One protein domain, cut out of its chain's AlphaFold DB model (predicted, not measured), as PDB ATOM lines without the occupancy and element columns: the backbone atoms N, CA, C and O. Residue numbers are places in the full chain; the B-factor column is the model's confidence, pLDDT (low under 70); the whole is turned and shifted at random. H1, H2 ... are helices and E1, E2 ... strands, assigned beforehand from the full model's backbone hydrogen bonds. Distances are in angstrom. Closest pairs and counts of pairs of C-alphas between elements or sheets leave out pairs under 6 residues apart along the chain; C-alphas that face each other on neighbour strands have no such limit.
ATOM      1  N   SER A   3      30.708 180.995  98.020       88.06
ATOM      2  CA  SER A   3      30.699 182.099  98.979       88.06
ATOM      3  C   SER A   3      31.559 181.762 100.201       88.06
ATOM      4  O   SER A   3      31.723 180.598 100.571       88.06
ATOM      5  N   ILE A   4      32.155 182.779 100.827       84.81
ATOM      6  CA  ILE A   4      32.909 182.613 102.076       84.81
ATOM      7  C   ILE A   4      31.986 182.965 103.236       84.81
ATOM      8  O   ILE A   4      31.426 184.060 103.279       84.81
ATOM      9  N   LYS A   5      31.848 182.051 104.198       79.56
ATOM     10  CA  LYS A   5      31.066 182.272 105.417       79.56
ATOM     11  C   LYS A   5      31.829 181.697 106.602       79.56
ATOM     12  O   LYS A   5      32.146 180.513 106.587       79.56
ATOM     13  N   SER A   6      32.123 182.521 107.608       77.94
ATOM     14  CA  SER A   6      32.907 182.109 108.788       77.94
ATOM     15  C   SER A   6      34.267 181.492 108.417       77.94
ATOM     16  O   SER A   6      34.613 180.411 108.886       77.94
ATOM     17  N   ASP A   7      34.995 182.154 107.511       83.25
ATOM     18  CA  ASP A   7      36.335 181.767 107.029       83.25
ATOM     19  C   ASP A   7      36.444 180.394 106.341       83.25
ATOM     20  O   ASP A   7      37.546 179.935 106.030       83.25
ATOM     21  N   VAL A   8      35.311 179.761 106.023       83.81
ATOM     22  CA  VAL A   8      35.243 178.586 105.152       83.81
ATOM     23  C   VAL A   8      34.563 178.926 103.830       83.81
ATOM     24  O   VAL A   8      33.649 179.753 103.772       83.81
ATOM     25  N   LEU A   9      34.996 178.268 102.760       85.44
ATOM     26  CA  LEU A   9      34.382 178.370 101.444       85.44
ATOM     27  C   LEU A   9      33.225 177.368 101.342       85.44
ATOM     28  O   LEU A   9      33.376 176.189 101.668       85.44
ATOM     29  N   ARG A  10      32.064 177.833 100.889       84.88
ATOM     30  CA  ARG A  10      30.845 177.038 100.721       84.88
ATOM     31  C   ARG A  10      30.264 177.264  99.333       84.88
ATOM     32  O   ARG A  10      30.441 178.310  98.726       84.88
ATOM     33  N   ASN A  11      29.594 176.256  98.818       85.69
ATOM     34  CA  ASN A  11      28.831 176.273  97.590       85.69
ATOM     35  C   ASN A  11      27.349 176.492  97.917       85.69
ATOM     36  O   ASN A  11      26.685 175.633  98.500       85.69
ATOM     37  N   ASP A  12      26.813 177.627  97.484       85.81
ATOM     38  CA  ASP A  12      25.438 178.027  97.787       85.81
ATOM     39  C   ASP A  12      24.415 177.019  97.246       85.81
ATOM     40  O   ASP A  12      23.394 176.766  97.876       85.81
ATOM     41  N   THR A  13      24.701 176.377  96.109       85.31
ATOM     42  CA  THR A  13      23.810 175.373  95.513       85.31
ATOM     43  C   THR A  13      23.701 174.137  96.403       85.31
ATOM     44  O   THR A  13      22.599 173.647  96.631       85.31
ATOM     45  N   LEU A  14      24.817 173.652  96.952       80.25
ATOM     46  CA  LEU A  14      24.807 172.530  97.894       80.25
ATOM     47  C   LEU A  14      24.141 172.914  99.222       80.25
ATOM     48  O   LEU A  14      23.388 172.119  99.784       80.25
ATOM     49  N   SER A  15      24.358 174.144  99.700       81.31
ATOM     50  CA  SER A  15      23.683 174.654 100.898       81.31
ATOM     51  C   SER A  15      22.167 174.733 100.716       81.31
ATOM     52  O   SER A  15      21.440 174.307 101.608       81.31
ATOM     53  N   ASN A  16      21.690 175.189  99.555       83.69
ATOM     54  CA  ASN A  16      20.261 175.244  99.228       83.69
ATOM     55  C   ASN A  16      19.615 173.852  99.138       83.69
ATOM     56  O   ASN A  16      18.408 173.719  99.306       83.69
ATOM     57  N   LEU A  17      20.414 172.807  98.906       81.62
ATOM     58  CA  LEU A  17      19.984 171.407  98.950       81.62
ATOM     59  C   LEU A  17      20.089 170.792 100.359       81.62
ATOM     60  O   LEU A  17      19.993 169.575 100.499       81.62
ATOM     61  N   ASN A  18      20.306 171.606 101.400       78.50
ATOM     62  CA  ASN A  18      20.539 171.177 102.783       78.50
ATOM     63  C   ASN A  18      21.728 170.213 102.953       78.50
ATOM     64  O   ASN A  18      21.791 169.443 103.913       78.50
ATOM     65  N   ILE A  19      22.712 170.269 102.053       78.88
ATOM     66  CA  ILE A  19      23.934 169.474 102.157       78.88
ATOM     67  C   ILE A  19      24.961 170.268 102.967       78.88
ATOM     68  O   ILE A  19      25.438 171.324 102.539       78.88
ATOM     69  N   LYS A  20      25.352 169.739 104.132       76.62
ATOM     70  CA  LYS A  20      26.464 170.283 104.922       76.62
ATOM     71  C   LYS A  20      27.788 170.001 104.216       76.62
ATOM     72  O   LYS A  20      28.151 168.849 104.007       76.62
ATOM     73  N   HIS A  21      28.510 171.057 103.872       80.12
ATOM     74  CA  HIS A  21      29.807 170.982 103.211       80.12
ATOM     75  C   HIS A  21      30.565 172.292 103.455       80.12
ATOM     76  O   HIS A  21      29.950 173.334 103.703       80.12
ATOM     77  N   PHE A  22      31.889 172.236 103.383       84.12
ATOM     78  CA  PHE A  22      32.755 173.409 103.377       84.12
ATOM     79  C   PHE A  22      34.171 173.013 102.956       84.12
ATOM     80  O   PHE A  22      34.556 171.849 103.059       84.12
ATOM     81  N   ILE A  23      34.945 173.996 102.510       83.56
ATOM     82  CA  ILE A  23      36.387 173.889 102.300       83.56
ATOM     83  C   ILE A  23      37.055 174.876 103.257       83.56
ATOM     84  O   ILE A  23      36.652 176.039 103.353       83.56
ATOM     85  N   THR A  24      38.057 174.413 103.999       82.69
ATOM     86  CA  THR A  24      38.825 175.264 104.909       82.69
ATOM     87  C   THR A  24      39.724 176.214 104.124       82.69
ATOM     88  O   THR A  24      40.210 175.895 103.040       82.69
ATOM     89  N   THR A  25      39.942 177.416 104.655       81.50
ATOM     90  CA  THR A  25      40.878 178.383 104.072       81.50
ATOM     91  C   THR A  25      42.137 178.476 104.926       81.50
ATOM     92  O   THR A  25      42.115 178.152 106.113       81.50
ATOM     93  N   ARG A  26      43.240 178.981 104.354       80.19
ATOM     94  CA  ARG A  26      44.498 179.186 105.100       80.19
ATOM     95  C   ARG A  26      44.343 180.103 106.323       80.19
ATOM     96  O   ARG A  26      45.166 180.031 107.226       80.19
ATOM     97  N   LYS A  27      43.298 180.943 106.374       82.56
ATOM     98  CA  LYS A  27      43.010 181.819 107.525       82.56
ATOM     99  C   LYS A  27      42.686 181.044 108.803       82.56
ATOM    100  O   LYS A  27      42.871 181.581 109.885       82.56
ATOM    101  N   LEU A  28      42.226 179.799 108.676       80.94
ATOM    102  CA  LEU A  28      41.901 178.933 109.810       80.94
ATOM    103  C   LEU A  28      43.132 178.235 110.408       80.94
ATOM    104  O   LEU A  28      42.992 177.456 111.342       80.94
ATOM    105  N   GLY A  29      44.332 178.499 109.882       82.56
ATOM    106  CA  GLY A  29      45.571 177.918 110.383       82.56
ATOM    107  C   GLY A  29      45.869 176.530 109.819       82.56
ATOM    108  O   GLY A  29      45.398 176.145 108.744       82.56
ATOM    109  N   ASN A  30      46.720 175.789 110.529       81.62
ATOM    110  CA  ASN A  30      47.178 174.471 110.109       81.62
ATOM    111  C   ASN A  30      46.168 173.396 110.520       81.62
ATOM    112  O   ASN A  30      46.103 173.012 111.678       81.62
ATOM    113  N   MET A  31      45.421 172.856 109.559       81.81
ATOM    114  CA  MET A  31      44.443 171.797 109.832       81.81
ATOM    115  C   MET A  31      45.063 170.417 110.123       81.81
ATOM    116  O   MET A  31      44.326 169.467 110.376       81.81
ATOM    117  N   LEU A  32      46.395 170.281 110.065       76.31
ATOM    118  CA  LEU A  32      47.097 169.109 110.603       76.31
ATOM    119  C   LEU A  32      47.213 169.158 112.135       76.31
ATOM    120  O   LEU A  32      47.507 168.134 112.746       76.31
ATOM    121  N   ASP A  33      46.996 170.327 112.745       82.75
ATOM    122  CA  ASP A  33      46.886 170.479 114.193       82.75
ATOM    123  C   ASP A  33      45.495 170.023 114.658       82.75
ATOM    124  O   ASP A  33      44.468 170.545 114.213       82.75
ATOM    125  N   ASP A  34      45.467 169.050 115.570       83.75
ATOM    126  CA  ASP A  34      44.239 168.469 116.115       83.75
ATOM    127  C   ASP A  34      43.383 169.512 116.851       83.75
ATOM    128  O   ASP A  34      42.153 169.457 116.792       83.75
ATOM    129  N   LEU A  35      44.004 170.510 117.492       87.88
ATOM    130  CA  LEU A  35      43.276 171.584 118.173       87.88
ATOM    131  C   LEU A  35      42.520 172.461 117.171       87.88
ATOM    132  O   LEU A  35      41.319 172.691 117.334       87.88
ATOM    133  N   MET A  36      43.197 172.889 116.103       85.50
ATOM    134  CA  MET A  36      42.596 173.705 115.042       85.50
ATOM    135  C   MET A  36      41.496 172.941 114.303       85.50
ATOM    136  O   MET A  36      40.423 173.480 114.027       85.50
ATOM    137  N   LEU A  37      41.734 171.660 114.021       83.88
ATOM    138  CA  LEU A  37      40.748 170.783 113.403       83.88
ATOM    139  C   LEU A  37      39.483 170.668 114.265       83.88
ATOM    140  O   LEU A  37      38.379 170.902 113.768       83.88
ATOM    141  N   ARG A  38      39.623 170.358 115.559       85.06
ATOM    142  CA  ARG A  38      38.486 170.256 116.491       85.06
ATOM    143  C   ARG A  38      37.709 171.559 116.593       85.06
ATOM    144  O   ARG A  38      36.480 171.528 116.630       85.06
ATOM    145  N   GLU A  39      38.400 172.694 116.606       87.00
ATOM    146  CA  GLU A  39      37.760 174.004 116.645       87.00
ATOM    147  C   GLU A  39      36.902 174.254 115.396       87.00
ATOM    148  O   GLU A  39      35.732 174.632 115.503       87.00
ATOM    149  N   VAL A  40      37.437 173.975 114.202       84.81
ATOM    150  CA  VAL A  40      36.686 174.106 112.945       84.81
ATOM    151  C   VAL A  40      35.482 173.163 112.911       84.81
ATOM    152  O   VAL A  40      34.395 173.576 112.496       84.81
ATOM    153  N   LEU A  41      35.635 171.917 113.365       83.31
ATOM    154  CA  LEU A  41      34.536 170.948 113.428       83.31
ATOM    155  C   LEU A  41      33.442 171.394 114.408       83.31
ATOM    156  O   LEU A  41      32.260 171.385 114.051       83.31
ATOM    157  N   SER A  42      33.831 171.867 115.595       86.44
ATOM    158  CA  SER A  42      32.919 172.384 116.618       86.44
ATOM    159  C   SER A  42      32.103 173.572 116.101       86.44
ATOM    160  O   SER A  42      30.872 173.539 116.145       86.44
ATOM    161  N   ARG A  43      32.758 174.561 115.473       85.62
ATOM    162  CA  ARG A  43      32.098 175.730 114.854       85.62
ATOM    163  C   ARG A  43      31.079 175.352 113.772       85.62
ATOM    164  O   ARG A  43      30.168 176.127 113.486       85.62
ATOM    165  N   ASN A  44      31.223 174.178 113.154       79.06
ATOM    166  CA  ASN A  44      30.330 173.680 112.107       79.06
ATOM    167  C   ASN A  44      29.337 172.607 112.597       79.06
ATOM    168  O   ASN A  44      28.624 172.024 111.775       79.06
ATOM    169  N   ASN A  45      29.238 172.372 113.912       84.56
ATOM    170  CA  ASN A  45      28.388 171.339 114.516       84.56
ATOM    171  C   ASN A  45      28.649 169.943 113.924       84.56
ATOM    172  O   ASN A  45      27.713 169.236 113.526       84.56
ATOM    173  N   ILE A  46      29.929 169.578 113.806       81.75
ATOM    174  CA  ILE A  46      30.372 168.260 113.345       81.75
ATOM    175  C   ILE A  46      31.038 167.533 114.515       81.75
ATOM    176  O   ILE A  46      32.054 168.010 115.021       81.75
ATOM    177  N   PRO A  47      30.493 166.385 114.945       81.38
ATOM    178  CA  PRO A  47      31.131 165.544 115.948       81.38
ATOM    179  C   PRO A  47      32.486 165.020 115.454       81.38
ATOM    180  O   PRO A  47      32.586 164.513 114.334       81.38
ATOM    181  N   THR A  48      33.536 165.119 116.268       80.00
ATOM    182  CA  THR A  48      34.888 164.677 115.882       80.00
ATOM    183  C   THR A  48      34.954 163.176 115.598       80.00
ATOM    184  O   THR A  48      35.668 162.747 114.700       80.00
ATOM    185  N   ASP A  49      34.164 162.373 116.307       80.69
ATOM    186  CA  ASP A  49      34.019 160.928 116.094       80.69
ATOM    187  C   ASP A  49      33.303 160.578 114.779       80.69
ATOM    188  O   ASP A  49      33.407 159.454 114.300       80.69
ATOM    189  N   SER A  50      32.600 161.528 114.157       79.31
ATOM    190  CA  SER A  50      31.998 161.346 112.831       79.31
ATOM    191  C   SER A  50      32.986 161.560 111.684       79.31
ATOM    192  O   SER A  50      32.691 161.189 110.546       79.31
ATOM    193  N   LEU A  51      34.163 162.126 111.976       82.19
ATOM    194  CA  LEU A  51      35.171 162.423 110.975       82.19
ATOM    195  C   LEU A  51      35.801 161.134 110.442       82.19
ATOM    196  O   LEU A  51      36.273 160.291 111.200       82.19
ATOM    197  N   VAL A  52      35.871 161.028 109.121       82.00
ATOM    198  CA  VAL A  52      36.662 160.009 108.433       82.00
ATOM    199  C   VAL A  52      37.715 160.735 107.619       82.00
ATOM    200  O   VAL A  52      37.394 161.614 106.821       82.00
ATOM    201  N   THR A  53      38.976 160.386 107.836       80.44
ATOM    202  CA  THR A  53      40.103 160.965 107.095       80.44
ATOM    203  C   THR A  53      40.749 159.906 106.220       80.44
ATOM    204  O   THR A  53      40.552 158.710 106.436       80.44
ATOM    205  N   ALA A  54      41.538 160.330 105.237       80.75
ATOM    206  CA  ALA A  54      42.358 159.416 104.461       80.75
ATOM    207  C   ALA A  54      43.810 159.878 104.402       80.75
ATOM    208  O   ALA A  54      44.104 161.069 104.359       80.75
ATOM    209  N   GLU A  55      44.718 158.911 104.373       79.88
ATOM    210  CA  GLU A  55      46.095 159.134 103.956       79.88
ATOM    211  C   GLU A  55      46.162 159.092 102.432       79.88
ATOM    212  O   GLU A  55      45.945 158.039 101.823       79.88
ATOM    213  N   GLN A  56      46.432 160.247 101.827       71.06
ATOM    214  CA  GLN A  56      46.528 160.352 100.380       71.06
ATOM    215  C   GLN A  56      47.877 159.836  99.875       71.06
ATOM    216  O   GLN A  56      48.921 160.324 100.294       71.06
ATOM    217  N   VAL A  57      47.851 158.872  98.952       79.88
ATOM    218  CA  VAL A  57      49.048 158.301  98.293       79.88
ATOM    219  C   VAL A  57      49.104 158.593  96.793       79.88
ATOM    220  O   VAL A  57      49.922 158.013  96.087       79.88
ATOM    221  N   HIS A  58      48.227 159.475  96.295       73.50
ATOM    222  CA  HIS A  58      48.164 159.887  94.884       73.50
ATOM    223  C   HIS A  58      48.096 158.711  93.879       73.50
ATOM    224  O   HIS A  58      48.702 158.757  92.813       73.50
ATOM    225  N   GLY A  59      47.375 157.643  94.232       73.19
ATOM    226  CA  GLY A  59      47.132 156.475  93.380       73.19
ATOM    227  C   GLY A  59      45.784 156.538  92.647       73.19
ATOM    228  O   GLY A  59      45.340 157.592  92.215       73.19
ATOM    229  N   ASN A  60      45.109 155.394  92.518       80.06
ATOM    230  CA  ASN A  60      43.778 155.274  91.899       80.06
ATOM    231  C   ASN A  60      42.768 154.522  92.788       80.06
ATOM    232  O   ASN A  60      41.761 153.998  92.308       80.06
ATOM    233  N   ARG A  61      43.057 154.415  94.090       75.25
ATOM    234  CA  ARG A  61      42.206 153.694  95.041       75.25
ATOM    235  C   ARG A  61      41.078 154.594  95.531       75.25
ATOM    236  O   ARG A  61      41.331 155.704  96.007       75.25
ATOM    237  N   VAL A  62      39.862 154.058  95.463       78.12
ATOM    238  CA  VAL A  62      38.625 154.695  95.926       78.12
ATOM    239  C   VAL A  62      38.045 153.868  97.068       78.12
ATOM    240  O   VAL A  62      37.923 152.649  96.947       78.12
ATOM    241  N   HIS A  63      37.656 154.525  98.161       77.81
ATOM    242  CA  HIS A  63      36.951 153.889  99.279       77.81
ATOM    243  C   HIS A  63      35.554 154.473  99.429       77.81
ATOM    244  O   HIS A  63      35.380 155.694  99.429       77.81
ATOM    245  N   ILE A  64      34.562 153.596  99.573       79.44
ATOM    246  CA  ILE A  64      33.186 153.996  99.866       79.44
ATOM    247  C   ILE A  64      33.050 154.101 101.380       79.44
ATOM    248  O   ILE A  64      33.088 153.082 102.064       79.44
ATOM    249  N   VAL A  65      32.861 155.319 101.884       78.69
ATOM    250  CA  VAL A  65      32.736 155.580 103.324       78.69
ATOM    251  C   VAL A  65      31.410 155.038 103.850       78.69
ATOM    252  O   VAL A  65      30.341 155.358 103.316       78.69
ATOM    253  N   ARG A  66      31.483 154.243 104.920       80.88
ATOM    254  CA  ARG A  66      30.332 153.654 105.616       80.88
ATOM    255  C   ARG A  66      30.249 154.117 107.074       80.88
ATOM    256  O   ARG A  66      31.131 154.805 107.578       80.88
ATOM    257  N   THR A  67      29.170 153.758 107.768       79.06
ATOM    258  CA  THR A  67      28.955 154.158 109.172       79.06
ATOM    259  C   THR A  67      30.028 153.593 110.097       79.06
ATOM    260  O   THR A  67      30.472 154.280 111.011       79.06
ATOM    261  N   GLU A  68      30.487 152.374 109.829       85.00
ATOM    262  CA  GLU A  68      31.574 151.721 110.552       85.00
ATOM    263  C   GLU A  68      32.937 152.407 110.372       85.00
ATOM    264  O   GLU A  68      33.872 152.083 111.103       85.00
ATOM    265  N   ASP A  69      33.075 153.344 109.429       82.69
ATOM    266  CA  ASP A  69      34.325 154.073 109.184       82.69
ATOM    267  C   ASP A  69      34.476 155.332 110.040       82.69
ATOM    268  O   ASP A  69      35.535 155.958 110.027       82.69
ATOM    269  N   ARG A  70      33.442 155.704 110.801       82.88
ATOM    270  CA  ARG A  70      33.456 156.868 111.695       82.88
ATOM    271  C   ARG A  70      34.666 156.853 112.633       82.88
ATOM    272  O   ARG A  70      34.983 155.828 113.235       82.88
ATOM    273  N   GLY A  71      35.359 157.986 112.715       82.00
ATOM    274  CA  GLY A  71      36.551 158.176 113.540       82.00
ATOM    275  C   GLY A  71      37.810 157.509 112.984       82.00
ATOM    276  O   GLY A  71      38.871 157.601 113.603       82.00
ATOM    277  N   LYS A  72      37.734 156.825 111.832       83.31
ATOM    278  CA  LYS A  72      38.879 156.119 111.255       83.31
ATOM    279  C   LYS A  72      39.665 157.001 110.293       83.31
ATOM    280  O   LYS A  72      39.126 157.809 109.534       83.31
ATOM    281  N   LYS A  73      40.976 156.761 110.277       82.50
ATOM    282  CA  LYS A  73      41.879 157.193 109.212       82.50
ATOM    283  C   LYS A  73      42.074 156.033 108.241       82.50
ATOM    284  O   LYS A  73      42.709 155.037 108.586       82.50
ATOM    285  N   ILE A  74      41.534 156.158 107.035       81.81
ATOM    286  CA  ILE A  74      41.671 155.147 105.990       81.81
ATOM    287  C   ILE A  74      43.028 155.321 105.297       81.81
ATOM    288  O   ILE A  74      43.374 156.409 104.838       81.81
ATOM    289  N   ARG A  75      43.843 154.266 105.252       78.06
ATOM    290  CA  ARG A  75      45.206 154.343 104.705       78.06
ATOM    291  C   ARG A  75      45.232 154.166 103.189       78.06
ATOM    292  O   ARG A  75      44.426 153.419 102.640       78.06
ATOM    293  N   ALA A  76      46.225 154.783 102.551       66.12
ATOM    294  CA  ALA A  76      46.590 154.566 101.152       66.12
ATOM    295  C   ALA A  76      45.438 154.735 100.148       66.12
ATOM    296  O   ALA A  76      45.150 153.839  99.346       66.12
ATOM    297  N   LEU A  77      44.800 155.902 100.176       62.59
ATOM    298  CA  LEU A  77      43.730 156.262  99.251       62.59
ATOM    299  C   LEU A  77      44.095 157.446  98.377       62.59
ATOM    300  O   LEU A  77      45.084 158.131  98.592       62.59
ATOM    301  N   THR A  78      43.309 157.655  97.333       59.19
ATOM    302  CA  THR A  78      43.403 158.862  96.499       59.19
ATOM    303  C   THR A  78      42.152 159.684  96.704       59.19
ATOM    304  O   THR A  78      42.243 160.836  97.122       59.19
ATOM    305  N   ASP A  79      41.006 159.013  96.576       56.25
ATOM    306  CA  ASP A  79      39.692 159.618  96.692       56.25
ATOM    307  C   ASP A  79      38.808 158.871  97.696       56.25
ATOM    308  O   ASP A  79      38.892 157.651  97.879       56.25
ATOM    309  N   LEU A  80      37.916 159.627  98.331       55.62
ATOM    310  CA  LEU A  80      36.866 159.129  99.214       55.62
ATOM    311  C   LEU A  80      35.520 159.383  98.548       55.62
ATOM    312  O   LEU A  80      35.214 160.513  98.169       55.62
ATOM    313  N   LEU A  81      34.702 158.340  98.429       51.84
ATOM    314  CA  LEU A  81      33.357 158.445  97.882       51.84
ATOM    315  C   LEU A  81      32.342 158.271  99.009       51.84
ATOM    316  O   LEU A  81      32.310 157.245  99.689       51.84
ATOM    317  N   LEU A  82      31.504 159.285  99.212       53.50
ATOM    318  CA  LEU A  82      30.506 159.279 100.276       53.50
ATOM    319  C   LEU A  82      29.124 158.925  99.728       53.50
ATOM    320  O   LEU A  82      28.638 159.549  98.784       53.50
ATOM    321  N   ASN A  83      28.451 157.960 100.355       46.47
ATOM    322  CA  ASN A  83      27.047 157.683 100.077       46.47
ATOM    323  C   ASN A  83      26.150 158.442 101.068       46.47
ATOM    324  O   ASN A  83      25.885 157.985 102.181       46.47
TER     325      ASN A  83
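This is residues 3 to 83 of the 110 residues of an uncharacterized protein of Elusimicrobia bacterium CG1_02_37_114 (UniProt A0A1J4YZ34). Two small lobes are joined by the link between H2 and E3: the first holds the hairpin E1 and E2, with H1 directly after E2, a long loop that returns beside E2, and H2; the second is two pairs of parallel strands, E3 with E5 and E4 with E6. The 81 printed residues have two named helices and six named strands, in the order E1 E2 H1 H2 E3 E4 E5 E6. The class is mixed, with under half of the residues in named elements. The whole is only just compact, close to loose, with a radius of gyration of the C-alphas of 13.6 A and spans of 32 by 30 by 24 A.

E1, residues 3 to 5, and E2, residues 8 to 11, form an antiparallel hairpin at 138 degrees, with N 3 and O 10 2.8 A apart. Residues 8 to 9 of E2 also pair, antiparallel, with residues 23 to 24. H1, residues 12 to 16, is apart from H2, residues 34 to 43; in both, every O i to N i+4 pair is within hydrogen-bond range. E3, residues 53 to 56, is parallel to E5, residues 73 to 77, at 27 degrees, with N 74 and O 53 2.8 A apart. E4, residues 62 to 65, is parallel to E6, residues 79 to 82, at 30 degrees, with N 81 and O 63 2.9 A apart. The closest C-alphas of E4 and E5 are those of Val 62 and Leu 77, 6.3 A apart.

E1 begins at C-alpha 3 (30.699, 182.099, 98.979). H2 is 14.2 A long, E2 and E5 10.2 A each. E6 ends at C-alpha 82 (30.506, 159.279, 100.276).

The C-alphas of Asn 16 and Ala 76 are the two farthest apart, 33.5 A. The printed part has no cut. The link from H1 to H2 is long, 17 residues. Residues 76 to 83 have pLDDT under 70.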